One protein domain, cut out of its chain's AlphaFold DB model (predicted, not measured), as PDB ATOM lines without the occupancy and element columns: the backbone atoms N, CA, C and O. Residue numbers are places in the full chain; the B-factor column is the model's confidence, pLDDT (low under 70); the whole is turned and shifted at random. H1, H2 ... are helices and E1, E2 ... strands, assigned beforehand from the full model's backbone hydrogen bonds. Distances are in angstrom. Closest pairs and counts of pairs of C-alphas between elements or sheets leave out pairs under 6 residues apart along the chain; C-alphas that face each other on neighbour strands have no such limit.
ATOM      1  N   PHE A 197     186.630 276.254 297.139       96.12
ATOM      2  CA  PHE A 197     185.875 276.438 295.911       96.12
ATOM      3  C   PHE A 197     184.722 277.400 296.182       96.12
ATOM      4  O   PHE A 197     183.935 277.188 297.106       96.12
ATOM      5  N   VAL A 198     184.589 278.435 295.355       97.19
ATOM      6  CA  VAL A 198     183.418 279.322 295.362       97.19
ATOM      7  C   VAL A 198     182.427 278.806 294.329       97.19
ATOM      8  O   VAL A 198     182.811 278.482 293.206       97.19
ATOM      9  N   GLY A 199     181.157 278.679 294.702       95.75
ATOM     10  CA  GLY A 199     180.199 277.890 293.930       95.75
ATOM     11  C   GLY A 199     178.773 277.967 294.445       95.75
ATOM     12  O   GLY A 199     178.420 278.799 295.281       95.75
ATOM     13  N   ARG A 200     177.931 277.090 293.903       93.69
ATOM     14  CA  ARG A 200     176.499 276.991 294.206       93.69
ATOM     15  C   ARG A 200     176.161 275.587 294.667       93.69
ATOM     16  O   ARG A 200     176.792 274.619 294.245       93.69
ATOM     17  N   VAL A 201     175.118 275.458 295.480       90.44
ATOM     18  CA  VAL A 201     174.618 274.146 295.898       90.44
ATOM     19  C   VAL A 201     173.401 273.759 295.066       90.44
ATOM     20  O   VAL A 201     172.377 274.440 295.044       90.44
ATOM     21  N   LYS A 202     173.513 272.618 294.391       87.00
ATOM     22  CA  LYS A 202     172.468 271.987 293.596       87.00
ATOM     23  C   LYS A 202     171.875 270.806 294.370       87.00
ATOM     24  O   LYS A 202     172.486 269.730 294.421       87.00
ATOM     25  N   PRO A 203     170.683 270.976 294.965       80.19
ATOM     26  CA  PRO A 203     170.026 269.920 295.721       80.19
ATOM     27  C   PRO A 203     169.648 268.742 294.816       80.19
ATOM     28  O   PRO A 203     169.088 268.930 293.730       80.19
ATOM     29  N   ARG A 204     169.927 267.512 295.262       80.06
ATOM     30  CA  ARG A 204     169.489 266.285 294.577       80.06
ATOM     31  C   ARG A 204     168.041 265.953 294.949       80.06
ATOM     32  O   ARG A 204     167.614 266.126 296.082       80.06
ATOM     33  N   THR A 205     167.269 265.408 294.016       66.12
ATOM     34  CA  THR A 205     165.836 265.118 294.235       66.12
ATOM     35  C   THR A 205     165.559 263.826 295.013       66.12
ATOM     36  O   THR A 205     164.453 263.633 295.516       66.12
ATOM     37  N   GLY A 206     166.551 262.936 295.117       65.44
ATOM     38  CA  GLY A 206     166.422 261.634 295.774       65.44
ATOM     39  C   GLY A 206     166.645 261.642 297.292       65.44
ATOM     40  O   GLY A 206     166.978 262.653 297.916       65.44
ATOM     41  N   GLU A 207     166.535 260.451 297.881       63.66
ATOM     42  CA  GLU A 207     166.730 260.197 299.323       63.66
ATOM     43  C   GLU A 207     168.201 260.231 299.771       63.66
ATOM     44  O   GLU A 207     168.514 260.086 300.951       63.66
ATOM     45  N   GLN A 208     169.115 260.428 298.820       68.00
ATOM     46  CA  GLN A 208     170.547 260.559 299.057       68.00
ATOM     47  C   GLN A 208     170.810 261.698 300.051       68.00
ATOM     48  O   GLN A 208     170.343 262.812 299.854       68.00
ATOM     49  N   LYS A 209     171.599 261.452 301.102       81.62
ATOM     50  CA  LYS A 209     171.916 262.460 302.136       81.62
ATOM     51  C   LYS A 209     172.909 263.546 301.679       81.62
ATOM     52  O   LYS A 209     173.356 264.342 302.500       81.62
ATOM     53  N   MET A 210     173.261 263.556 300.393       86.62
ATOM     54  CA  MET A 210     174.286 264.404 299.791       86.62
ATOM     55  C   MET A 210     173.689 265.190 298.625       86.62
ATOM     56  O   MET A 210     173.007 264.609 297.776       86.62
ATOM     57  N   ASP A 211     174.017 266.473 298.554       89.06
ATOM     58  CA  ASP A 211     173.750 267.342 297.412       89.06
ATOM     59  C   ASP A 211     175.053 267.625 296.641       89.06
ATOM     60  O   ASP A 211     176.131 267.170 297.038       89.06
ATOM     61  N   ILE A 212     174.962 268.307 295.495       91.69
ATOM     62  CA  ILE A 212     176.130 268.652 294.672       91.69
ATOM     63  C   ILE A 212     176.522 270.099 294.941       91.69
ATOM     64  O   ILE A 212     175.674 270.982 294.878       91.69
ATOM     65  N   PHE A 213     177.806 270.349 295.164       94.81
ATOM     66  CA  PHE A 213     178.390 271.675 295.013       94.81
ATOM     67  C   PHE A 213     178.968 271.805 293.602       94.81
ATOM     68  O   PHE A 213     179.764 270.963 293.182       94.81
ATOM     69  N   GLU A 214     178.545 272.834 292.873       95.25
ATOM     70  CA  GLU A 214     179.024 273.182 291.534       95.25
ATOM     71  C   GLU A 214     179.892 274.454 291.657       95.25
ATOM     72  O   GLU A 214     179.338 275.533 291.902       95.25
ATOM     73  N   PRO A 215     181.235 274.351 291.556       95.94
ATOM     74  CA  PRO A 215     182.126 275.509 291.544       95.94
ATOM     75  C   PRO A 215     181.840 276.467 290.381       95.94
ATOM     76  O   PRO A 215     181.352 276.056 289.328       95.94
ATOM     77  N   LEU A 216     182.182 277.745 290.558       95.25
ATOM     78  CA  LEU A 216     182.128 278.753 289.494       95.25
ATOM     79  C   LEU A 216     183.303 278.628 288.510       95.25
ATOM     80  O   LEU A 216     183.151 278.984 287.344       95.25
ATOM     81  N   ASP A 217     184.460 278.128 288.958       95.00
ATOM     82  CA  ASP A 217     185.581 277.805 288.068       95.00
ATOM     83  C   ASP A 217     185.378 276.398 287.470       95.00
ATOM     84  O   ASP A 217     185.412 275.418 288.220       95.00
ATOM     85  N   PRO A 218     185.203 276.255 286.141       94.31
ATOM     86  CA  PRO A 218     184.971 274.956 285.506       94.31
ATOM     87  C   PRO A 218     186.140 273.972 285.665       94.31
ATOM     88  O   PRO A 218     185.933 272.768 285.513       94.31
ATOM     89  N   ARG A 219     187.354 274.450 285.984       95.25
ATOM     90  CA  ARG A 219     188.539 273.608 286.231       95.25
ATOM     91  C   ARG A 219     188.437 272.835 287.551       95.25
ATOM     92  O   ARG A 219     189.068 271.786 287.699       95.25
ATOM     93  N   GLN A 220     187.650 273.337 288.505       95.12
ATOM     94  CA  GLN A 220     187.464 272.729 289.822       95.12
ATOM     95  C   GLN A 220     186.426 271.588 289.761       95.12
ATOM     96  O   GLN A 220     185.422 271.684 289.050       95.12
ATOM     97  N   PRO A 221     186.632 270.472 290.486       95.00
ATOM     98  CA  PRO A 221     185.688 269.362 290.487       95.00
ATOM     99  C   PRO A 221     184.410 269.724 291.253       95.00
ATOM    100  O   PRO A 221     184.459 270.306 292.333       95.00
ATOM    101  N   GLY A 222     183.254 269.292 290.745       95.62
ATOM    102  CA  GLY A 222     182.029 269.289 291.543       95.62
ATOM    103  C   GLY A 222     182.170 268.363 292.756       95.62
ATOM    104  O   GLY A 222     182.686 267.250 292.628       95.62
ATOM    105  N   CYS A 223     181.678 268.792 293.918       95.94
ATOM    106  CA  CYS A 223     181.823 268.060 295.182       95.94
ATOM    107  C   CYS A 223     180.492 267.465 295.653       95.94
ATOM    108  O   CYS A 223     179.420 268.000 295.370       95.94
ATOM    109  N   ASN A 224     180.543 266.381 296.427       94.88
ATOM    110  CA  ASN A 224     179.404 265.917 297.215       94.88
ATOM    111  C   ASN A 224     179.421 266.618 298.581       94.88
ATOM    112  O   ASN A 224     180.398 266.498 299.322       94.88
ATOM    113  N   VAL A 225     178.329 267.286 298.942       92.25
ATOM    114  CA  VAL A 225     178.182 268.004 300.219       92.25
ATOM    115  C   VAL A 225     177.076 267.350 301.055       92.25
ATOM    116  O   VAL A 225     175.985 267.123 300.523       92.25
ATOM    117  N   PRO A 226     177.306 267.016 302.340       89.25
ATOM    118  CA  PRO A 226     176.249 266.515 303.216       89.25
ATOM    119  C   PRO A 226     175.126 267.540 303.404       89.25
ATOM    120  O   PRO A 226     175.376 268.710 303.672       89.25
ATOM    121  N   ARG A 227     173.863 267.103 303.352       81.12
ATOM    122  CA  ARG A 227     172.700 267.991 303.570       81.12
ATOM    123  C   ARG A 227     172.690 268.694 304.927       81.12
ATOM    124  O   ARG A 227     172.116 269.770 305.041       81.12
ATOM    125  N   SER A 228     173.320 268.093 305.934       82.06
ATOM    126  CA  SER A 228     173.488 268.677 307.269       82.06
ATOM    127  C   SER A 228     174.243 270.007 307.250       82.06
ATOM    128  O   SER A 228     173.922 270.873 308.058       82.06
ATOM    129  N   GLU A 229     175.177 270.192 306.310       82.50
ATOM    130  CA  GLU A 229     175.930 271.442 306.150       82.50
ATOM    131  C   GLU A 229     174.991 272.618 305.848       82.50
ATOM    132  O   GLU A 229     175.164 273.706 306.379       82.50
ATOM    133  N   LEU A 230     173.949 272.401 305.035       76.12
ATOM    134  CA  LEU A 230     173.017 273.452 304.609       76.12
ATOM    135  C   LEU A 230     172.074 273.891 305.733       76.12
ATOM    136  O   LEU A 230     171.732 275.073 305.831       76.12
ATOM    137  N   THR A 231     171.694 272.959 306.611       70.25
ATOM    138  CA  THR A 231     170.846 273.244 307.776       70.25
ATOM    139  C   THR A 231     171.486 274.291 308.692       70.25
ATOM    140  O   THR A 231     170.772 275.138 309.225       70.25
ATOM    141  N   ALA A 232     172.821 274.295 308.818       68.19
ATOM    142  CA  ALA A 232     173.559 275.281 309.613       68.19
ATOM    143  C   ALA A 232     173.392 276.730 309.107       68.19
ATOM    144  O   ALA A 232     173.478 277.667 309.895       68.19
ATOM    145  N   PHE A 233     173.079 276.925 307.821       67.62
ATOM    146  CA  PHE A 233     172.858 278.244 307.206       67.62
ATOM    147  C   PHE A 233     171.368 278.636 307.112       67.62
ATOM    148  O   PHE A 233     171.015 279.580 306.400       67.62
ATOM    149  N   GLY A 234     170.486 277.912 307.816       63.44
ATOM    150  CA  GLY A 234     169.032 278.120 307.802       63.44
ATOM    151  C   GLY A 234     168.306 277.482 306.609       63.44
ATOM    152  O   GLY A 234     167.083 277.585 306.500       63.44
ATOM    153  N   CYS A 235     169.025 276.786 305.724       62.66
ATOM    154  CA  CYS A 235     168.458 276.126 304.551       62.66
ATOM    155  C   CYS A 235     167.987 274.707 304.916       62.66
ATOM    156  O   CYS A 235     168.752 273.745 304.845       62.66
ATOM    157  N   SER A 236     166.720 274.552 305.312       57.78
ATOM    158  CA  SER A 236     166.174 273.238 305.688       57.78
ATOM    159  C   SER A 236     166.025 272.302 304.482       57.78
ATOM    160  O   SER A 236     165.108 272.431 303.665       57.78
ATOM    161  N   ALA A 237     166.907 271.304 304.394       51.59
ATOM    162  CA  ALA A 237     166.947 270.359 303.278       51.59
ATOM    163  C   ALA A 237     165.660 269.514 303.121       51.59
ATOM    164  O   ALA A 237     165.303 269.133 302.004       51.59
ATOM    165  N   GLU A 238     164.921 269.244 304.205       53.38
ATOM    166  CA  GLU A 238     163.629 268.541 304.126       53.38
ATOM    167  C   GLU A 238     162.518 269.407 303.520       53.38
ATOM    168  O   GLU A 238     161.689 268.911 302.752       53.38
ATOM    169  N   GLN A 239     162.511 270.704 303.832       56.00
ATOM    170  CA  GLN A 239     161.544 271.663 303.291       56.00
ATOM    171  C   GLN A 239     161.810 271.879 301.794       56.00
ATOM    172  O   GLN A 239     160.884 271.805 300.983       56.00
ATOM    173  N   LEU A 240     163.088 271.987 301.415       54.56
ATOM    174  CA  LEU A 240     163.531 272.041 300.023       54.56
ATOM    175  C   LEU A 240     163.109 270.792 299.225       54.56
ATOM    176  O   LEU A 240     162.585 270.910 298.117       54.56
ATOM    177  N   ARG A 241     163.271 269.584 299.798       58.00
ATOM    178  CA  ARG A 241     162.810 268.323 299.184       58.00
ATOM    179  C   ARG A 241     161.306 268.363 298.909       58.00
ATOM    180  O   ARG A 241     160.900 268.034 297.796       58.00
ATOM    181  N   ARG A 242     160.489 268.798 299.879       59.84
ATOM    182  CA  ARG A 242     159.031 268.926 299.696       59.84
ATOM    183  C   ARG A 242     158.693 269.917 298.579       59.84
ATOM    184  O   ARG A 242     157.891 269.573 297.718       59.84
ATOM    185  N   GLN A 243     159.336 271.087 298.523       58.62
ATOM    186  CA  GLN A 243     159.126 272.053 297.431       58.62
ATOM    187  C   GLN A 243     159.488 271.485 296.048       58.62
ATOM    188  O   GLN A 243     158.724 271.649 295.093       58.62
ATOM    189  N   ILE A 244     160.622 270.787 295.914       58.16
ATOM    190  CA  ILE A 244     161.049 270.226 294.620       58.16
ATOM    191  C   ILE A 244     160.132 269.068 294.193       58.16
ATOM    192  O   ILE A 244     159.751 268.978 293.028       58.16
ATOM    193  N   GLN A 245     159.707 268.217 295.131       61.72
ATOM    194  CA  GLN A 245     158.747 267.144 294.851       61.72
ATOM    195  C   GLN A 245     157.359 267.695 294.476       61.72
ATOM    196  O   GLN A 245     156.770 267.237 293.498       61.72
ATOM    197  N   HIS A 246     156.856 268.713 295.185       59.50
ATOM    198  CA  HIS A 246     155.581 269.359 294.853       59.50
ATOM    199  C   HIS A 246     155.621 270.106 293.514       59.50
ATOM    200  O   HIS A 246     154.651 270.034 292.765       59.50
ATOM    201  N   SER A 247     156.717 270.794 293.182       55.19
ATOM    202  CA  SER A 247     156.837 271.505 291.899       55.19
ATOM    203  C   SER A 247     156.965 270.546 290.710       55.19
ATOM    204  O   SER A 247     156.295 270.761 289.700       55.19
ATOM    205  N   ALA A 248     157.701 269.437 290.846       53.09
ATOM    206  CA  ALA A 248     157.723 268.370 289.841       53.09
ATOM    207  C   ALA A 248     156.333 267.727 289.639       53.09
ATOM    208  O   ALA A 248     155.883 267.572 288.504       53.09
ATOM    209  N   ALA A 249     155.608 267.432 290.725       53.69
ATOM    210  CA  ALA A 249     154.247 266.885 290.657       53.69
ATOM    211  C   ALA A 249     153.216 267.883 290.083       53.69
ATOM    212  O   ALA A 249     152.270 267.493 289.392       53.69
ATOM    213  N   ALA A 250     153.389 269.184 290.337       49.56
ATOM    214  CA  ALA A 250     152.552 270.236 289.761       49.56
ATOM    215  C   ALA A 250     152.783 270.393 288.246       49.56
ATOM    216  O   ALA A 250     151.833 270.622 287.500       49.56
ATOM    217  N   GLN A 251     154.024 270.219 287.776       47.62
ATOM    218  CA  GLN A 251     154.347 270.227 286.345       47.62
ATOM    219  C   GLN A 251     153.792 268.994 285.615       47.62
ATOM    220  O   GLN A 251     153.327 269.124 284.487       47.62
ATOM    221  N   ALA A 270     153.833 279.443 301.253       38.56
ATOM    222  CA  ALA A 270     154.831 278.480 301.711       38.56
ATOM    223  C   ALA A 270     156.238 279.103 301.746       38.56
ATOM    224  O   ALA A 270     156.963 278.904 302.718       38.56
ATOM    225  N   ASP A 271     156.606 279.900 300.740       39.69
ATOM    226  CA  ASP A 271     157.896 280.600 300.694       39.69
ATOM    227  C   ASP A 271     158.057 281.606 301.853       39.69
ATOM    228  O   ASP A 271     159.163 281.801 302.348       39.69
ATOM    229  N   SER A 272     156.966 282.193 302.366       39.31
ATOM    230  CA  SER A 272     157.016 283.121 303.511       39.31
ATOM    231  C   SER A 272     157.200 282.463 304.889       39.31
ATOM    232  O   SER A 272     157.254 283.179 305.887       39.31
ATOM    233  N   ALA A 273     157.252 281.129 304.981       37.34
ATOM    234  CA  ALA A 273     157.318 280.395 306.254       37.34
ATOM    235  C   ALA A 273     158.556 279.487 306.405       37.34
ATOM    236  O   ALA A 273     158.762 278.915 307.477       37.34
ATOM    237  N   PHE A 274     159.373 279.331 305.357       44.00
ATOM    238  CA  PHE A 274     160.459 278.348 305.307       44.00
ATOM    239  C   PHE A 274     161.734 278.957 304.700       44.00
ATOM    240  O   PHE A 274     161.705 279.533 303.620       44.00
ATOM    241  N   GLY A 275     162.860 278.845 305.417       48.47
ATOM    242  CA  GLY A 275     163.986 279.797 305.357       48.47
ATOM    243  C   GLY A 275     164.826 279.897 304.074       48.47
ATOM    244  O   GLY A 275     165.793 280.655 304.072       48.47
ATOM    245  N   CYS A 276     164.515 279.145 303.015       55.41
ATOM    246  CA  CYS A 276     165.077 279.325 301.671       55.41
ATOM    247  C   CYS A 276     164.293 278.464 300.667       55.41
ATOM    248  O   CYS A 276     164.069 277.283 300.944       55.41
ATOM    249  N   SER A 277     163.920 278.997 299.498       63.94
ATOM    250  CA  SER A 277     163.318 278.172 298.436       63.94
ATOM    251  C   SER A 277     164.378 277.423 297.614       63.94
ATOM    252  O   SER A 277     165.552 277.800 297.580       63.94
ATOM    253  N   ALA A 278     163.983 276.367 296.896       64.56
ATOM    254  CA  ALA A 278     164.904 275.627 296.016       64.56
ATOM    255  C   ALA A 278     165.503 276.483 294.879       64.56
ATOM    256  O   ALA A 278     166.584 276.179 294.374       64.56
ATOM    257  N   GLU A 279     164.792 277.531 294.460       67.44
ATOM    258  CA  GLU A 279     165.260 278.512 293.478       67.44
ATOM    259  C   GLU A 279     166.227 279.506 294.126       67.44
ATOM    260  O   GLU A 279     167.300 279.769 293.585       67.44
ATOM    261  N   GLN A 280     165.897 279.976 295.331       72.25
ATOM    262  CA  GLN A 280     166.744 280.874 296.103       72.25
ATOM    263  C   GLN A 280     168.095 280.221 296.443       72.25
ATOM    264  O   GLN A 280     169.137 280.824 296.206       72.25
ATOM    265  N   LEU A 281     168.117 278.948 296.865       76.06
ATOM    266  CA  LEU A 281     169.365 278.215 297.131       76.06
ATOM    267  C   LEU A 281     170.288 278.135 295.897       76.06
ATOM    268  O   LEU A 281     171.505 278.133 296.046       76.06
ATOM    269  N   ARG A 282     169.729 278.117 294.676       76.25
ATOM    270  CA  ARG A 282     170.508 278.142 293.422       76.25
ATOM    271  C   ARG A 282     171.074 279.526 293.081       76.25
ATOM    272  O   ARG A 282     172.005 279.598 292.277       76.25
ATOM    273  N   ARG A 283     170.515 280.604 293.645       84.25
ATOM    274  CA  ARG A 283     171.055 281.974 293.557       84.25
ATOM    275  C   ARG A 283     172.096 282.263 294.642       84.25
ATOM    276  O   ARG A 283     172.952 283.120 294.433       84.25
ATOM    277  N   GLN A 284     172.051 281.551 295.768       88.62
ATOM    278  CA  GLN A 284     173.039 281.672 296.841       88.62
ATOM    279  C   GLN A 284     174.419 281.158 296.402       88.62
ATOM    280  O   GLN A 284     174.563 280.042 295.893       88.62
ATOM    281  N   ILE A 285     175.439 281.979 296.642       93.62
ATOM    282  CA  ILE A 285     176.850 281.647 296.466       93.62
ATOM    283  C   ILE A 285     177.438 281.245 297.817       93.62
ATOM    284  O   ILE A 285     177.255 281.929 298.829       93.62
ATOM    285  N   PHE A 286     178.174 280.141 297.820       94.88
ATOM    286  CA  PHE A 286     178.814 279.563 298.993       94.88
ATOM    287  C   PHE A 286     180.298 279.310 298.735       94.88
ATOM    288  O   PHE A 286     180.723 279.123 297.592       94.88
ATOM    289  N   VAL A 287     181.053 279.234 299.825       96.00
ATOM    290  CA  VAL A 287     182.412 278.695 299.857       96.00
ATOM    291  C   VAL A 287     182.341 277.273 300.394       96.00
ATOM    292  O   VAL A 287     181.798 277.047 301.480       96.00
ATOM    293  N   ALA A 288     182.888 276.323 299.644       96.00
ATOM    294  CA  ALA A 288     183.094 274.955 300.090       96.00
ATOM    295  C   ALA A 288     184.586 274.642 300.181       96.00
ATOM    296  O   ALA A 288     185.375 275.125 299.374       96.00
ATOM    297  N   GLU A 289     184.965 273.791 301.124       96.06
ATOM    298  CA  GLU A 289     186.338 273.314 301.277       96.06
ATOM    299  C   GLU A 289     186.377 271.798 301.099       96.06
ATOM    300  O   GLU A 289     185.507 271.077 301.607       96.06
ATOM    301  N   LEU A 290     187.352 271.317 300.327       95.38
ATOM    302  CA  LEU A 290     187.543 269.899 300.053       95.38
ATOM    303  C   LEU A 290     187.948 269.177 301.343       95.38
ATOM    304  O   LEU A 290     188.979 269.464 301.937       95.38
ATOM    305  N   ASP A 291     187.127 268.212 301.749       93.88
ATOM    306  CA  ASP A 291     187.292 267.433 302.978       93.88
ATOM    307  C   ASP A 291     188.045 266.123 302.698       93.88
ATOM    308  O   ASP A 291     189.061 265.826 303.320       93.88
ATOM    309  N   HIS A 292     187.593 265.343 301.709       92.19
ATOM    310  CA  HIS A 292     188.251 264.082 301.364       92.19
ATOM    311  C   HIS A 292     187.965 263.628 299.926       92.19
ATOM    312  O   HIS A 292     186.826 263.690 299.459       92.19
ATOM    313  N   TRP A 293     188.974 263.078 299.242       95.12
ATOM    314  CA  TRP A 293     188.833 262.496 297.902       95.12
ATOM    315  C   TRP A 293     189.370 261.058 297.844       95.12
ATOM    316  O   TRP A 293     190.510 260.813 297.457       95.12
ATOM    317  N   ALA A 294     188.537 260.081 298.214       94.38
ATOM    318  CA  ALA A 294     188.920 258.671 298.120       94.38
ATOM    319  C   ALA A 294     189.035 258.215 296.647       94.38
ATOM    320  O   ALA A 294     188.200 258.610 295.825       94.38
ATOM    321  N   PRO A 295     189.964 257.301 296.309       94.56
ATOM    322  CA  PRO A 295     190.173 256.819 294.937       94.56
ATOM    323  C   PRO A 295     188.977 256.055 294.329       94.56
ATOM    324  O   PRO A 295     188.924 255.838 293.119       94.56
ATOM    325  N   VAL A 296     187.994 255.660 295.147       95.06
ATOM    326  CA  VAL A 296     186.740 254.995 294.728       95.06
ATOM    327  C   VAL A 296     185.602 255.969 294.370       95.06
ATOM    328  O   VAL A 296     184.519 255.526 293.984       95.06
ATOM    329  N   PHE A 297     185.796 257.288 294.517       92.88
ATOM    330  CA  PHE A 297     184.774 258.301 294.226       92.88
ATOM    331  C   PHE A 297     185.259 259.311 293.185       92.88
ATOM    332  O   PHE A 297     186.211 260.043 293.423       92.88
ATOM    333  N   PHE A 298     184.539 259.420 292.065       92.75
ATOM    334  CA  PHE A 298     184.844 260.373 290.990       92.75
ATOM    335  C   PHE A 298     184.792 261.847 291.433       92.75
ATOM    336  O   PHE A 298     185.546 262.671 290.930       92.75
ATOM    337  N   MET A 299     183.918 262.168 292.391       93.81
ATOM    338  CA  MET A 299     183.769 263.501 292.985       93.81
ATOM    339  C   MET A 299     184.227 263.471 294.452       93.81
ATOM    340  O   MET A 299     183.796 262.562 295.175       93.81
ATOM    341  N   PRO A 300     185.008 264.459 294.927       95.88
ATOM    342  CA  PRO A 300     185.381 264.570 296.336       95.88
ATOM    343  C   PRO A 300     184.168 264.842 297.240       95.88
ATOM    344  O   PRO A 300     183.076 265.197 296.777       95.88
ATOM    345  N   LYS A 301     184.364 264.697 298.551       95.75
ATOM    346  CA  LYS A 301     183.492 265.247 299.595       95.75
ATOM    347  C   LYS A 301     183.988 266.643 299.980       95.75
ATOM    348  O   LYS A 301     185.194 266.865 300.049       95.75
ATOM    349  N   ALA A 302     183.060 267.559 300.247       96.06
ATOM    350  CA  ALA A 302     183.354 268.902 300.739       96.06
ATOM    351  C   ALA A 302     182.421 269.303 301.894       96.06
ATOM    352  O   ALA A 302     181.328 268.743 302.041       96.06
ATOM    353  N   ARG A 303     182.865 270.282 302.686       94.44
ATOM    354  CA  ARG A 303     182.108 270.966 303.754       94.44
ATOM    355  C   ARG A 303     181.749 272.387 303.315       94.44
ATOM    356  O   ARG A 303     182.489 272.958 302.517       94.44
ATOM    357  N   ILE A 304     180.650 272.965 303.807       93.12
ATOM    358  CA  ILE A 304     180.317 274.373 303.508       93.12
ATOM    359  C   ILE A 304     180.906 275.259 304.602       93.12
ATOM    360  O   ILE A 304     180.590 275.099 305.777       93.12
ATOM    361  N   CYS A 305     181.756 276.205 304.216       92.00
ATOM    362  CA  CYS A 305     182.443 277.096 305.151       92.00
ATOM    363  C   CYS A 305     181.671 278.396 305.378       92.00
ATOM    364  O   CYS A 305     181.599 278.881 306.504       92.00
ATOM    365  N   GLN A 306     181.107 278.974 304.314       91.31
ATOM    366  CA  GLN A 306     180.543 280.322 304.346       91.31
ATOM    367  C   GLN A 306     179.473 280.498 303.264       91.31
ATOM    368  O   GLN A 306     179.568 279.925 302.178       91.31
ATOM    369  N   ARG A 307     178.477 281.346 303.536       91.75
ATOM    370  CA  ARG A 307     177.565 281.904 302.527       91.75
ATOM    371  C   ARG A 307     178.051 283.304 302.158       91.75
ATOM    372  O   ARG A 307     178.145 284.157 303.039       91.75
ATOM    373  N   LEU A 308     178.355 283.547 300.884       91.88
ATOM    374  CA  LEU A 308     178.813 284.859 300.419       91.88
ATOM    375  C   LEU A 308     177.633 285.815 300.204       91.88
ATOM    376  O   LEU A 308     177.650 286.919 300.745       91.88
ATOM    377  N   GLY A 309     176.593 285.382 299.488       90.75
ATOM    378  CA  GLY A 309     175.397 286.186 299.214       90.75
ATOM    379  C   GLY A 309     174.564 285.638 298.054       90.75
ATOM    380  O   GLY A 309     174.884 284.587 297.500       90.75
ATOM    381  N   GLU A 310     173.498 286.348 297.682       89.06
ATOM    382  CA  GLU A 310     172.543 285.923 296.651       89.06
ATOM    383  C   GLU A 310     172.729 286.710 295.349       89.06
ATOM    384  O   GLU A 310     172.606 287.932 295.340       89.06
ATOM    385  N   ARG A 311     172.967 286.024 294.223       89.44
ATOM    386  CA  ARG A 311     172.963 286.669 292.900       89.44
ATOM    387  C   ARG A 311     171.530 286.897 292.429       89.44
ATOM    388  O   ARG A 311     170.870 285.957 291.992       89.44
ATOM    389  N   ALA A 312     171.070 288.143 292.504       80.31
ATOM    390  CA  ALA A 312     169.765 288.555 291.999       80.31
ATOM    391  C   ALA A 312     169.667 288.456 290.462       80.31
ATOM    392  O   ALA A 312     170.648 288.638 289.740       80.31
ATOM    393  N   ASP A 313     168.460 288.218 289.946       77.00
ATOM    394  CA  ASP A 313     168.227 288.175 288.500       77.00
ATOM    395  C   ASP A 313     168.354 289.573 287.873       77.00
ATOM    396  O   ASP A 313     167.747 290.543 288.332       77.00
ATOM    397  N   GLY A 314     169.112 289.672 286.778       76.94
ATOM    398  CA  GLY A 314     169.188 290.880 285.947       76.94
ATOM    399  C   GLY A 314     169.911 292.078 286.572       76.94
ATOM    400  O   GLY A 314     169.869 293.163 285.994       76.94
ATOM    401  N   ARG A 315     170.576 291.915 287.723       81.56
ATOM    402  CA  ARG A 315     171.425 292.943 288.347       81.56
ATOM    403  C   ARG A 315     172.738 292.332 288.820       81.56
ATOM    404  O   ARG A 315     172.739 291.262 289.417       81.56
ATOM    405  N   ILE A 316     173.839 293.032 288.565       86.19
ATOM    406  CA  ILE A 316     175.156 292.687 289.104       86.19
ATOM    407  C   ILE A 316     175.307 293.414 290.440       86.19
ATOM    408  O   ILE A 316     175.186 294.637 290.493       86.19
ATOM    409  N   ASP A 317     175.555 292.658 291.505       91.75
ATOM    410  CA  ASP A 317     175.967 293.187 292.803       91.75
ATOM    411  C   ASP A 317     177.501 293.204 292.838       91.75
ATOM    412  O   ASP A 317     178.142 292.155 292.911       91.75
ATOM    413  N   ILE A 318     178.085 294.399 292.717       92.19
ATOM    414  CA  ILE A 318     179.541 294.592 292.627       92.19
ATOM    415  C   ILE A 318     180.239 294.113 293.908       92.19
ATOM    416  O   ILE A 318     181.322 293.533 293.828       92.19
ATOM    417  N   GLU A 319     179.613 294.278 295.075       92.38
ATOM    418  CA  GLU A 319     180.178 293.858 296.361       92.38
ATOM    419  C   GLU A 319     180.202 292.333 296.482       92.38
ATOM    420  O   GLU A 319     181.202 291.746 296.907       92.38
ATOM    421  N   LEU A 320     179.129 291.665 296.045       93.12
ATOM    422  CA  LEU A 320     179.088 290.206 295.993       93.12
ATOM    423  C   LEU A 320     180.095 289.639 294.985       93.12
ATOM    424  O   LEU A 320     180.826 288.710 295.328       93.12
ATOM    425  N   GLU A 321     180.158 290.177 293.763       93.44
ATOM    426  CA  GLU A 321     181.105 289.690 292.751       93.44
ATOM    427  C   GLU A 321     182.562 289.929 293.169       93.44
ATOM    428  O   GLU A 321     183.404 289.056 292.963       93.44
ATOM    429  N   THR A 322     182.854 291.045 293.841       94.81
ATOM    430  CA  THR A 322     184.185 291.327 294.398       94.81
ATOM    431  C   THR A 322     184.577 290.295 295.451       94.81
ATOM    432  O   THR A 322     185.641 289.687 295.352       94.81
ATOM    433  N   ARG A 323     183.692 290.015 296.417       93.56
ATOM    434  CA  ARG A 323     183.933 288.989 297.445       93.56
ATOM    435  C   ARG A 323     184.067 287.581 296.857       93.56
ATOM    436  O   ARG A 323     184.827 286.776 297.383       93.56
ATOM    437  N   VAL A 324     183.369 287.286 295.757       94.75
ATOM    438  CA  VAL A 324     183.553 286.040 294.995       94.75
ATOM    439  C   VAL A 324     184.956 285.961 294.395       94.75
ATOM    440  O   VAL A 324     185.607 284.933 294.556       94.75
ATOM    441  N   ILE A 325     185.434 287.024 293.742       94.31
ATOM    442  CA  ILE A 325     186.769 287.061 293.122       94.31
ATOM    443  C   ILE A 325     187.870 286.946 294.184       94.31
ATOM    444  O   ILE A 325     188.769 286.121 294.033       94.31
ATOM    445  N   LEU A 326     187.774 287.714 295.275       94.12
ATOM    446  CA  LEU A 326     188.739 287.683 296.379       94.12
ATOM    447  C   LEU A 326     188.868 286.276 296.984       94.12
ATOM    448  O   LEU A 326     189.975 285.752 297.079       94.12
ATOM    449  N   GLU A 327     187.751 285.611 297.294       93.69
ATOM    450  CA  GLU A 327     187.767 284.244 297.833       93.69
ATOM    451  C   GLU A 327     188.253 283.206 296.801       93.69
ATOM    452  O   GLU A 327     188.949 282.260 297.167       93.69
ATOM    453  N   GLN A 328     187.948 283.373 295.505       92.19
ATOM    454  CA  GLN A 328     188.478 282.495 294.448       92.19
ATOM    455  C   GLN A 328     190.002 282.588 294.302       92.19
ATOM    456  O   GLN A 328     190.632 281.590 293.952       92.19
ATOM    457  N   LEU A 329     190.578 283.766 294.554       90.81
ATOM    458  CA  LEU A 329     192.019 284.021 294.487       90.81
ATOM    459  C   LEU A 329     192.733 283.837 295.838       90.81
ATOM    460  O   LEU A 329     193.958 283.896 295.883       90.81
ATOM    461  N   GLY A 330     191.998 283.608 296.932       91.12
ATOM    462  CA  GLY A 330     192.560 283.501 298.284       91.12
ATOM    463  C   GLY A 330     193.057 284.831 298.867       91.12
ATOM    464  O   GLY A 330     193.867 284.826 299.789       91.12
TER     465      GLY A 330
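AT A GLANCE: This is residues 197 to 251 and 270 to 330 of the 457 residues of an uncharacterized protein of Macrostomum lignano (UniProt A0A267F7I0). One antiparallel sheet of five strands is curled like part of a barrel and folded back on itself, with E3 and E2 facing E4 and E5 and with E1 as the hinge; its edge strands E3 and E5 come near each other, so the barrel is nearly closed. H4 covers the E4 and E5 side from without, short H1 is on the opposite face, H3 continues the sheet beside E1, and H2 reaches away from the strands. The printed part has 116 residues, with named elements in the order E1 E2 E3 H1 H2 H3 E4 E5 H4 and sheet order E3 E2 E1 E4 E5. The class is mixed, helices and strands; the whole is compact, with a radius of gyration of the C-alphas of 14.5 A and spans of 41 by 40 by 25 A.

IN THESE COORDINATES: The sheet holds E1, residues 197 to 202, from C-alpha 197 at (185.875, 276.438, 295.911); E2, residues 210 to 215; E3, residues 223 to 226; E4, residues 284 to 292, 23.7 A long; and E5, residues 301 to 310, 23.6 A, which bends by 68 degrees at residue 306. The helices are H1, residues 227 to 231; H2, residues 237 to 251, 21.1 A; H3, residues 278 to 283; and H4, residues 318 to 329, 16.5 A, ending with C-alpha 329 at (192.019, 284.021, 294.487).

HOW THE PARTS SIT: E1, E2 and E3 form a meander, each strand the antiparallel neighbour of the one before, with N 202 and O 212 at 2.8 A and N 211 and O 225 at 2.9 A. E1 is staggered, pairing with E4 over residues 197 to 199, where N 197 and O 288 are 2.8 A apart. E4 and E5 form a hairpin, with N 285 and O 309 at 2.8 A. The closest C-alphas of E3 and E5, Asn 224 and Lys 301, are 4.8 A apart. H4 is on the sheet at a height of 9.0 A, over E4 and E5, and runs along the strands, at 5 degrees to E4 on the local plane. H1, on the opposite face, has a height of 7.5 A and is over none of the strands. H3 is at the sheet's level; its closest C-alpha pair with E1 is Arg 282 and Arg 200, 6.2 A. H2 is not on the sheet; it touches H1 only at the corner, through residue 237 alone, Arg 227 and Ala 237 having the closest C-alphas at 6.2 A. H2 and H3 only just touch, with 3 pairs of C-alphas within 8 A, the closest being Leu 240 and Ala 278 at 5.5 A. In H2 and H4 every O i to N i+4 pair is within hydrogen-bond range; H3 has 1 of 2, and H1 has 0 of 1 but 2 of 2 O i to N i+3 pairs.

THE WHOLE: The two C-alphas farthest apart, of Ser 272 and Pro 295, are 43.2 A apart. Residues 252 to 269 are not printed, and C-alphas 251 and 270 are 17.4 A apart across the cut. Of the links printed whole, none is long. The mean pLDDT of the printed part is 80.4; residues 205 to 208, 232 to 251 and 270 to 279 are under 70.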